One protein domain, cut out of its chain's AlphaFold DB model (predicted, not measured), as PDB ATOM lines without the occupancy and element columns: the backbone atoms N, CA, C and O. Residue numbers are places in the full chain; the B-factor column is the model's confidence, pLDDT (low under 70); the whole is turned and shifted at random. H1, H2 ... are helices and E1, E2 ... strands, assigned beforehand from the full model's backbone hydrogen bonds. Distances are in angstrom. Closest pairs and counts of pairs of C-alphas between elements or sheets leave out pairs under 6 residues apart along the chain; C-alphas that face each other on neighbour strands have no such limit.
ATOM      1  N   THR A  21       8.870 -17.540 109.492       90.06
ATOM      2  CA  THR A  21       9.574 -17.746 108.224       90.06
ATOM      3  C   THR A  21       8.748 -18.664 107.332       90.06
ATOM      4  O   THR A  21       8.459 -19.807 107.688       90.06
ATOM      5  N   PHE A  22       8.389 -18.190 106.142       92.44
ATOM      6  CA  PHE A  22       7.796 -19.010 105.094       92.44
ATOM      7  C   PHE A  22       8.847 -19.365 104.049       92.44
ATOM      8  O   PHE A  22       9.444 -18.484 103.435       92.44
ATOM      9  N   LEU A  23       9.031 -20.664 103.819       93.38
ATOM     10  CA  LEU A  23       9.975 -21.189 102.842       93.38
ATOM     11  C   LEU A  23       9.226 -21.880 101.703       93.38
ATOM     12  O   LEU A  23       8.420 -22.782 101.935       93.38
ATOM     13  N   LEU A  24       9.534 -21.491 100.469       93.69
ATOM     14  CA  LEU A  24       9.100 -22.177  99.258       93.69
ATOM     15  C   LEU A  24      10.330 -22.721  98.531       93.69
ATOM     16  O   LEU A  24      11.230 -21.959  98.178       93.69
ATOM     17  N   THR A  25      10.366 -24.030  98.292       92.81
ATOM     18  CA  THR A  25      11.490 -24.703  97.629       92.81
ATOM     19  C   THR A  25      11.020 -25.520  96.433       92.81
ATOM     20  O   THR A  25       9.932 -26.099  96.480       92.81
ATOM     21  N   SER A  26      11.845 -25.617  95.388       92.38
ATOM     22  CA  SER A  26      11.691 -26.676  94.383       92.38
ATOM     23  C   SER A  26      12.089 -28.039  94.961       92.38
ATOM     24  O   SER A  26      12.809 -28.131  95.962       92.38
ATOM     25  N   ASP A  27      11.621 -29.108  94.327       89.69
ATOM     26  CA  ASP A  27      12.062 -30.483  94.578       89.69
ATOM     27  C   ASP A  27      13.565 -30.667  94.338       89.69
ATOM     28  O   ASP A  27      14.200 -31.364  95.129       89.69
ATOM     29  N   GLY A  28      14.158 -29.938  93.387       90.81
ATOM     30  CA  GLY A  28      15.607 -29.917  93.146       90.81
ATOM     31  C   GLY A  28      16.479 -29.633  94.385       90.81
ATOM     32  O   GLY A  28      17.640 -30.035  94.422       90.81
ATOM     33  N   ILE A  29      15.940 -29.004  95.444       91.25
ATOM     34  CA  ILE A  29      16.618 -28.874  96.752       91.25
ATOM     35  C   ILE A  29      16.524 -30.152  97.590       91.25
ATOM     36  O   ILE A  29      17.477 -30.534  98.266       91.25
ATOM     37  N   THR A  30      15.377 -30.823  97.573       90.00
ATOM     38  CA  THR A  30      15.151 -32.053  98.344       90.00
ATOM     39  C   THR A  30      15.751 -33.293  97.687       90.00
ATOM     40  O   THR A  30      15.990 -34.289  98.367       90.00
ATOM     41  N   GLU A  31      16.026 -33.244  96.388       89.50
ATOM     42  CA  GLU A  31      16.596 -34.359  95.629       89.50
ATOM     43  C   GLU A  31      18.131 -34.364  95.607       89.50
ATOM     44  O   GLU A  31      18.748 -35.280  95.070       89.50
ATOM     45  N   VAL A  32      18.768 -33.390  96.264       89.25
ATOM     46  CA  VAL A  32      20.228 -33.297  96.347       89.25
ATOM     47  C   VAL A  32      20.836 -34.555  96.960       89.25
ATOM     48  O   VAL A  32      20.467 -34.964  98.061       89.25
ATOM     49  N   MET A  33      21.829 -35.126  96.278       87.31
ATOM     50  CA  MET A  33      22.588 -36.277  96.757       87.31
ATOM     51  C   MET A  33      23.677 -35.845  97.746       87.31
ATOM     52  O   MET A  33      24.674 -35.222  97.381       87.31
ATOM     53  N   VAL A  34      23.492 -36.227  99.006       84.19
ATOM     54  CA  VAL A  34      24.340 -35.881 100.149       84.19
ATOM     55  C   VAL A  34      25.237 -37.067 100.497       84.19
ATOM     56  O   VAL A  34      24.763 -38.199 100.628       84.19
ATOM     57  N   ALA A  35      26.538 -36.826 100.650       82.25
ATOM     58  CA  ALA A  35      27.479 -37.825 101.144       82.25
ATOM     59  C   ALA A  35      27.200 -38.162 102.618       82.25
ATOM     60  O   ALA A  35      27.190 -37.280 103.473       82.25
ATOM     61  N   GLN A  36      27.021 -39.446 102.925       73.12
ATOM     62  CA  GLN A  36      26.975 -39.942 104.295       73.12
ATOM     63  C   GLN A  36      28.328 -40.546 104.690       73.12
ATOM     64  O   GLN A  36      28.955 -41.237 103.876       73.12
ATOM     65  N   PRO A  37      28.781 -40.331 105.938       64.38
ATOM     66  CA  PRO A  37      29.970 -40.995 106.448       64.38
ATOM     67  C   PRO A  37      29.721 -42.507 106.498       64.38
ATOM     68  O   PRO A  37      28.857 -42.988 107.230       64.38
ATOM     69  N   SER A  38      30.472 -43.266 105.702       63.78
ATOM     70  CA  SER A  38      30.462 -44.723 105.769       63.78
ATOM     71  C   SER A  38      31.330 -45.193 106.930       63.78
ATOM     72  O   SER A  38      32.461 -44.747 107.102       63.78
ATOM     73  N   THR A  39      30.832 -46.153 107.704       62.00
ATOM     74  CA  THR A  39      31.609 -46.842 108.749       62.00
ATOM     75  C   THR A  39      32.706 -47.749 108.184       62.00
ATOM     76  O   THR A  39      33.582 -48.176 108.929       62.00
ATOM     77  N   ASN A  40      32.685 -48.019 106.876       60.66
ATOM     78  CA  ASN A  40      33.713 -48.772 106.169       60.66
ATOM     79  C   ASN A  40      34.618 -47.811 105.394       60.66
ATOM     80  O   ASN A  40      34.140 -47.002 104.591       60.66
ATOM     81  N   GLU A  41      35.921 -47.907 105.649       58.12
ATOM     82  CA  GLU A  41      36.969 -47.108 105.020       58.12
ATOM     83  C   GLU A  41      36.909 -47.240 103.486       58.12
ATOM     84  O   GLU A  41      37.245 -48.278 102.920       58.12
ATOM     85  N   GLY A  42      36.457 -46.180 102.803       59.78
ATOM     86  CA  GLY A  42      36.654 -46.002 101.360       59.78
ATOM     87  C   GLY A  42      35.409 -45.949 100.466       59.78
ATOM     88  O   GLY A  42      35.568 -45.688  99.276       59.78
ATOM     89  N   GLN A  43      34.187 -46.146 100.976       61.44
ATOM     90  CA  GLN A  43      32.967 -46.066 100.151       61.44
ATOM     91  C   GLN A  43      32.026 -44.949 100.601       61.44
ATOM     92  O   GLN A  43      31.167 -45.158 101.447       61.44
ATOM     93  N   THR A  44      32.122 -43.769  99.985       68.81
ATOM     94  CA  THR A  44      31.157 -42.684 100.209       68.81
ATOM     95  C   THR A  44      29.774 -43.089  99.692       68.81
ATOM     96  O   THR A  44      29.529 -43.095  98.484       68.81
ATOM     97  N   HIS A  45      28.862 -43.421 100.605       77.44
ATOM     98  CA  HIS A  45      27.463 -43.667 100.274       77.44
ATOM     99  C   HIS A  45      26.751 -42.321 100.108       77.44
ATOM    100  O   HIS A  45      26.898 -41.443 100.955       77.44
ATOM    101  N   ARG A  46      26.007 -42.135  99.015       80.88
ATOM    102  CA  ARG A  46      25.227 -40.913  98.777       80.88
ATOM    103  C   ARG A  46      23.743 -41.213  98.909       80.88
ATOM    104  O   ARG A  46      23.270 -42.215  98.382       80.88
ATOM    105  N   THR A  47      23.018 -40.339  99.587       86.00
ATOM    106  CA  THR A  47      21.565 -40.434  99.766       86.00
ATOM    107  C   THR A  47      20.925 -39.093  99.474       86.00
ATOM    108  O   THR A  47      21.522 -38.064  99.785       86.00
ATOM    109  N   MET A  48      19.705 -39.097  98.952       88.50
ATOM    110  CA  MET A  48      18.943 -37.865  98.755       88.50
ATOM    111  C   MET A  48      18.686 -37.166 100.098       88.50
ATOM    112  O   MET A  48      18.440 -37.825 101.112       88.50
ATOM    113  N   LEU A  49      18.741 -35.833 100.103       89.69
ATOM    114  CA  LEU A  49      18.505 -34.997 101.282       89.69
ATOM    115  C   LEU A  49      17.090 -35.213 101.843       89.69
ATOM    116  O   LEU A  49      16.901 -35.309 103.056       89.69
ATOM    117  N   HIS A  50      16.107 -35.313 100.946       92.12
ATOM    118  CA  HIS A  50      14.678 -35.341 101.235       92.12
ATOM    119  C   HIS A  50      14.206 -34.142 102.083       92.12
ATOM    120  O   HIS A  50      14.970 -33.251 102.464       92.12
ATOM    121  N   GLN A  51      12.906 -34.093 102.377       90.81
ATOM    122  CA  GLN A  51      12.327 -33.038 103.217       90.81
ATOM    123  C   GLN A  51      12.885 -33.078 104.648       90.81
ATOM    124  O   GLN A  51      13.120 -32.037 105.254       90.81
ATOM    125  N   GLU A  52      13.153 -34.273 105.183       91.69
ATOM    126  CA  GLU A  52      13.689 -34.438 106.537       91.69
ATOM    127  C   GLU A  52      15.121 -33.909 106.679       91.69
ATOM    128  O   GLU A  52      15.460 -33.313 107.703       91.69
ATOM    129  N   GLY A  53      15.976 -34.118 105.673       90.56
ATOM    130  CA  GLY A  53      17.332 -33.576 105.675       90.56
ATOM    131  C   GLY A  53      17.322 -32.056 105.565       90.56
ATOM    132  O   GLY A  53      18.010 -31.392 106.338       90.56
ATOM    133  N   LEU A  54      16.479 -31.503 104.687       91.69
ATOM    134  CA  LEU A  54      16.287 -30.056 104.583       91.69
ATOM    135  C   LEU A  54      15.807 -29.463 105.914       91.69
ATOM    136  O   LEU A  54      16.346 -28.458 106.368       91.69
ATOM    137  N   TRP A  55      14.857 -30.120 106.585       92.25
ATOM    138  CA  TRP A  55      14.384 -29.699 107.904       92.25
ATOM    139  C   TRP A  55      15.510 -29.660 108.944       92.25
ATOM    140  O   TRP A  55      15.647 -28.680 109.674       92.25
ATOM    141  N   LYS A  56      16.370 -30.685 108.987       91.88
ATOM    142  CA  LYS A  56      17.534 -30.702 109.890       91.88
ATOM    143  C   LYS A  56      18.504 -29.555 109.609       91.88
ATOM    144  O   LYS A  56      19.017 -28.977 110.562       91.88
ATOM    145  N   LEU A  57      18.736 -29.217 108.338       90.81
ATOM    146  CA  LEU A  57      19.588 -28.088 107.955       90.81
ATOM    147  C   LEU A  57      18.979 -26.742 108.361       90.81
ATOM    148  O   LEU A  57      19.707 -25.874 108.833       90.81
ATOM    149  N   LEU A  58      17.658 -26.583 108.229       91.94
ATOM    150  CA  LEU A  58      16.944 -25.377 108.662       91.94
ATOM    151  C   LEU A  58      17.056 -25.161 110.174       91.94
ATOM    152  O   LEU A  58      17.304 -24.046 110.613       91.94
ATOM    153  N   MET A  59      16.973 -26.232 110.967       91.00
ATOM    154  CA  MET A  59      17.140 -26.169 112.428       91.00
ATOM    155  C   MET A  59      18.553 -25.784 112.889       91.00
ATOM    156  O   MET A  59      18.754 -25.521 114.072       91.00
ATOM    157  N   GLN A  60      19.532 -25.763 111.984       90.81
ATOM    158  CA  GLN A  60      20.902 -25.325 112.268       90.81
ATOM    159  C   GLN A  60      21.147 -23.855 111.898       90.81
ATOM    160  O   GLN A  60      22.211 -23.326 112.216       90.81
ATOM    161  N   GLN A  61      20.202 -23.199 111.217       88.75
ATOM    162  CA  GLN A  61      20.354 -21.811 110.787       88.75
ATOM    163  C   GLN A  61      20.023 -20.835 111.922       88.75
ATOM    164  O   GLN A  61      19.270 -21.142 112.845       88.75
ATOM    165  N   THR A  62      20.599 -19.640 111.839       87.69
ATOM    166  CA  THR A  62      20.259 -18.505 112.703       87.69
ATOM    167  C   THR A  62      19.081 -17.722 112.126       87.69
ATOM    168  O   THR A  62      18.878 -17.742 110.915       87.69
ATOM    169  N   GLU A  63      18.369 -16.979 112.971       83.25
ATOM    170  CA  GLU A  63      17.401 -15.962 112.542       83.25
ATOM    171  C   GLU A  63      18.099 -14.593 112.378       83.25
ATOM    172  O   GLU A  63      18.919 -14.234 113.233       83.25
ATOM    173  N   PRO A  64      17.803 -13.810 111.321       87.38
ATOM    174  CA  PRO A  64      16.950 -14.149 110.174       87.38
ATOM    175  C   PRO A  64      17.589 -15.207 109.260       87.38
ATOM    176  O   PRO A  64      18.819 -15.343 109.224       87.38
ATOM    177  N   LEU A  65      16.765 -15.953 108.517       90.75
ATOM    178  CA  LEU A  65      17.235 -17.071 107.698       90.75
ATOM    179  C   LEU A  65      18.164 -16.565 106.588       90.75
ATOM    180  O   LEU A  65      17.778 -15.848 105.665       90.75
ATOM    181  N   ASN A  66      19.417 -17.012 106.630       90.69
ATOM    182  CA  ASN A  66      20.381 -16.723 105.580       90.69
ATOM    183  C   ASN A  66      20.370 -17.843 104.524       90.69
ATOM    184  O   ASN A  66      20.891 -18.938 104.746       90.69
ATOM    185  N   LEU A  67      19.800 -17.549 103.352       91.62
ATOM    186  CA  LEU A  67      19.725 -18.501 102.240       91.62
ATOM    187  C   LEU A  67      21.097 -18.900 101.680       91.62
ATOM    188  O   LEU A  67      21.248 -20.023 101.204       91.62
ATOM    189  N   GLU A  68      22.105 -18.027 101.749       90.75
ATOM    190  CA  GLU A  68      23.464 -18.362 101.312       90.75
ATOM    191  C   GLU A  68      24.089 -19.408 102.235       90.75
ATOM    192  O   GLU A  68      24.663 -20.384 101.752       90.75
ATOM    193  N   ASN A  69      23.912 -19.252 103.550       91.12
ATOM    194  CA  ASN A  69      24.385 -20.223 104.536       91.12
ATOM    195  C   ASN A  69      23.677 -21.571 104.372       91.12
ATOM    196  O   ASN A  69      24.339 -22.607 104.328       91.12
ATOM    197  N   LEU A  70      22.351 -21.563 104.197       90.81
ATOM    198  CA  LEU A  70      21.578 -22.781 103.954       90.81
ATOM    199  C   LEU A  70      22.070 -23.516 102.696       90.81
ATOM    200  O   LEU A  70      22.323 -24.722 102.738       90.81
ATOM    201  N   LEU A  71      22.252 -22.797 101.583       89.00
ATOM    202  CA  LEU A  71      22.766 -23.377 100.340       89.00
ATOM    203  C   LEU A  71      24.209 -23.869 100.488       89.00
ATOM    204  O   LEU A  71      24.557 -24.904  99.921       89.00
ATOM    205  N   ALA A  72      25.048 -23.168 101.253       88.62
ATOM    206  CA  ALA A  72      26.403 -23.614 101.552       88.62
ATOM    207  C   ALA A  72      26.398 -24.945 102.319       88.62
ATOM    208  O   ALA A  72      27.120 -25.859 101.926       88.62
ATOM    209  N   SER A  73      25.532 -25.108 103.327       87.62
ATOM    210  CA  SER A  73      25.393 -26.369 104.068       87.62
ATOM    211  C   SER A  73      24.921 -27.531 103.183       87.62
ATOM    212  O   SER A  73      25.404 -28.657 103.323       87.62
ATOM    213  N   VAL A  74      24.017 -27.268 102.229       85.25
ATOM    214  CA  VAL A  74      23.587 -28.264 101.228       85.25
ATOM    215  C   VAL A  74      24.751 -28.654 100.302       85.25
ATOM    216  O   VAL A  74      24.940 -29.834  99.992       85.25
ATOM    217  N   ARG A  75      25.562 -27.680  99.872       83.38
ATOM    218  CA  ARG A  75      26.685 -27.875  98.936       83.38
ATOM    219  C   ARG A  75      27.916 -28.512  99.565       83.38
ATOM    220  O   ARG A  75      28.612 -29.255  98.886       83.38
ATOM    221  N   GLU A  76      28.173 -28.288 100.851       80.69
ATOM    222  CA  GLU A  76      29.283 -28.936 101.564       80.69
ATOM    223  C   GLU A  76      29.216 -30.468 101.451       80.69
ATOM    224  O   GLU A  76      30.235 -31.150 101.361       80.69
ATOM    225  N   HIS A  77      27.998 -31.001 101.360       72.94
ATOM    226  CA  HIS A  77      27.746 -32.432 101.302       72.94
ATOM    227  C   HIS A  77      27.376 -32.941  99.899       72.94
ATOM    228  O   HIS A  77      27.197 -34.151  99.729       72.94
ATOM    229  N   SER A  78      27.280 -32.060  98.895       73.94
ATOM    230  CA  SER A  78      26.903 -32.401  97.518       73.94
ATOM    231  C   SER A  78      27.886 -31.818  96.500       73.94
ATOM    232  O   SER A  78      28.026 -30.614  96.321       73.94
ATOM    233  N   SER A  79      28.602 -32.700  95.802       66.38
ATOM    234  CA  SER A  79      29.633 -32.302  94.831       66.38
ATOM    235  C   SER A  79      29.081 -31.981  93.437       66.38
ATOM    236  O   SER A  79      29.821 -31.484  92.593       66.38
ATOM    237  N   VAL A  80      27.819 -32.327  93.164       77.88
ATOM    238  CA  VAL A  80      27.166 -32.172  91.857       77.88
ATOM    239  C   VAL A  80      25.714 -31.760  92.076       77.88
ATOM    240  O   VAL A  80      25.041 -32.304  92.949       77.88
ATOM    241  N   GLN A  81      25.249 -30.809  91.269       77.81
ATOM    242  CA  GLN A  81      23.850 -30.414  91.192       77.81
ATOM    243  C   GLN A  81      23.185 -31.185  90.046       77.81
ATOM    244  O   GLN A  81      23.644 -31.101  88.907       77.81
ATOM    245  N   GLU A  82      22.147 -31.960  90.360       81.75
ATOM    246  CA  GLU A  82      21.440 -32.808  89.386       81.75
ATOM    247  C   GLU A  82      20.242 -32.098  88.734       81.75
ATOM    248  O   GLU A  82      19.900 -32.422  87.600       81.75
ATOM    249  N   ASP A  83      19.662 -31.100  89.411       85.44
ATOM    250  CA  ASP A  83      18.500 -30.331  88.946       85.44
ATOM    251  C   ASP A  83      18.539 -28.867  89.430       85.44
ATOM    252  O   ASP A  83      19.356 -28.495  90.279       85.44
ATOM    253  N   ASP A  84      17.655 -28.021  88.904       88.75
ATOM    254  CA  ASP A  84      17.533 -26.613  89.260       88.75
ATOM    255  C   ASP A  84      17.052 -26.420  90.712       88.75
ATOM    256  O   ASP A  84      15.944 -26.765  91.134       88.75
ATOM    257  N   GLN A  85      17.918 -25.790  91.501       88.31
ATOM    258  CA  GLN A  85      17.710 -25.520  92.916       88.31
ATOM    259  C   GLN A  85      17.126 -24.122  93.109       88.31
ATOM    260  O   GLN A  85      17.826 -23.124  92.945       88.31
ATOM    261  N   THR A  86      15.848 -24.042  93.484       90.50
ATOM    262  CA  THR A  86      15.173 -22.771  93.778       90.50
ATOM    263  C   THR A  86      14.703 -22.746  95.226       90.50
ATOM    264  O   THR A  86      13.991 -23.646  95.670       90.50
ATOM    265  N   ILE A  87      15.072 -21.688  95.952       93.12
ATOM    266  CA  ILE A  87      14.571 -21.386  97.296       93.12
ATOM    267  C   ILE A  87      14.103 -19.933  97.325       93.12
ATOM    268  O   ILE A  87      14.803 -19.039  96.855       93.12
ATOM    269  N   LEU A  88      12.937 -19.706  97.919       93.62
ATOM    270  CA  LEU A  88      12.409 -18.394  98.258       93.62
ATOM    271  C   LEU A  88      12.033 -18.389  99.742       93.62
ATOM    272  O   LEU A  88      11.269 -19.248 100.183       93.62
ATOM    273  N   ALA A  89      12.541 -17.414 100.490       93.62
ATOM    274  CA  ALA A  89      12.158 -17.173 101.877       93.62
ATOM    275  C   ALA A  89      11.405 -15.846 101.998       93.62
ATOM    276  O   ALA A  89      11.775 -14.850 101.373       93.62
ATOM    277  N   LEU A  90      10.336 -15.851 102.791       93.50
ATOM    278  CA  LEU A  90       9.617 -14.663 103.226       93.50
ATOM    279  C   LEU A  90       9.608 -14.652 104.749       93.50
ATOM    280  O   LEU A  90       9.068 -15.563 105.373       93.50
ATOM    281  N   GLU A  91      10.174 -13.603 105.328       91.19
ATOM    282  CA  GLU A  91      10.253 -13.413 106.772       91.19
ATOM    283  C   GLU A  91       9.565 -12.114 107.160       91.19
ATOM    284  O   GLU A  91       9.747 -11.077 106.515       91.19
ATOM    285  N   VAL A  92       8.779 -12.170 108.231       90.19
ATOM    286  CA  VAL A  92       8.227 -10.972 108.858       90.19
ATOM    287  C   VAL A  92       9.104 -10.641 110.055       90.19
ATOM    288  O   VAL A  92       9.057 -11.308 111.086       90.19
ATOM    289  N   LEU A  93       9.926  -9.604 109.917       87.00
ATOM    290  CA  LEU A  93      10.809  -9.158 110.988       87.00
ATOM    291  C   LEU A  93      10.073  -8.182 111.906       87.00
ATOM    292  O   LEU A  93       9.340  -7.305 111.441       87.00
TER     293      LEU A  93
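What this domain is: This is residues 21 to 93 of the 98 residues of the protein "PPM-type phosphatase domain-containing protein" of Limnoraphis robusta CS-951 (UniProt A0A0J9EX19). This is an elongated domain with a small two-stranded sheet toward each end, the first and last strands E1 and E4 at one end and the hairpin E2 and E3 toward the other. Helices H2 and H3 lie between them along the length, meeting at a steep angle, while the short H1 comes between E1 and E2 along the chain. The printed part has 73 residues, with three named helices and four named strands in the order E1 H1 E2 E3 H2 H3 E4; both sheets are antiparallel, E1 - E4 and E2 - E3, and the class is mixed, helices and strands. The whole is only just compact, close to loose, with a radius of gyration of the C-alphas of 13.2 A, and the C-alphas span 46 by 24 by 18 A.

Where its parts are: Find C-alpha 21 at (9.574, -17.746, 108.224); from there E1 runs through residues 21 to 25, 12.8 A. Its partner E4, residues 87 to 91, is 13.1 A long and ends at C-alpha 91, (10.253, -13.413, 106.772). H1 is residues 27 to 30, 5.1 A. E2, residues 33 to 36, measures 9.5 A, and E3, residues 45 to 48, 10.4 A. H2 takes residues 50 to 58, 12.6 A. Look for H3 from C-alpha 67 at (19.725, -18.501, 102.240); it covers residues 67 to 76, 14.2 A.

How they stand to each other: Begin at E1 and E4, antiparallel at 167 degrees, where N 22 and O 90 are 2.8 A apart and N 88 and O 24 also 2.8 A, both within hydrogen-bond range. The closest C-alphas of H3 and E4 are those of Leu 67 and Ala 89, 7.7 A apart. H3 touches H2, closest at the C-alphas of Leu 57 and Leu 70, 6.9 A; they run opposite ways at a steep tilt of 60 degrees. H2 also touches H1, closest at the C-alphas of Thr 30 and His 50, 4.4 A. In the hairpin of E2 and E3, antiparallel at 137 degrees, look at N 34 and O 47, 2.8 A, within hydrogen-bond range. The strands of one sheet are apart from those of the other. In H2 and H3 every O i to N i+4 pair is within hydrogen-bond range; H1 is too short for such a pair.

The domain as a whole: The two C-alphas farthest apart are those of Glu 41 and Leu 93, 46.5 A, while those of Thr 21 and Leu 93, the first and last printed residues, are 9.1 A apart. The printed part has no cut and no long link. The mean pLDDT of the printed part is 85.0; look for values under 70 at residues 37 to 44, the short link from E2 to E3, and at residue 79.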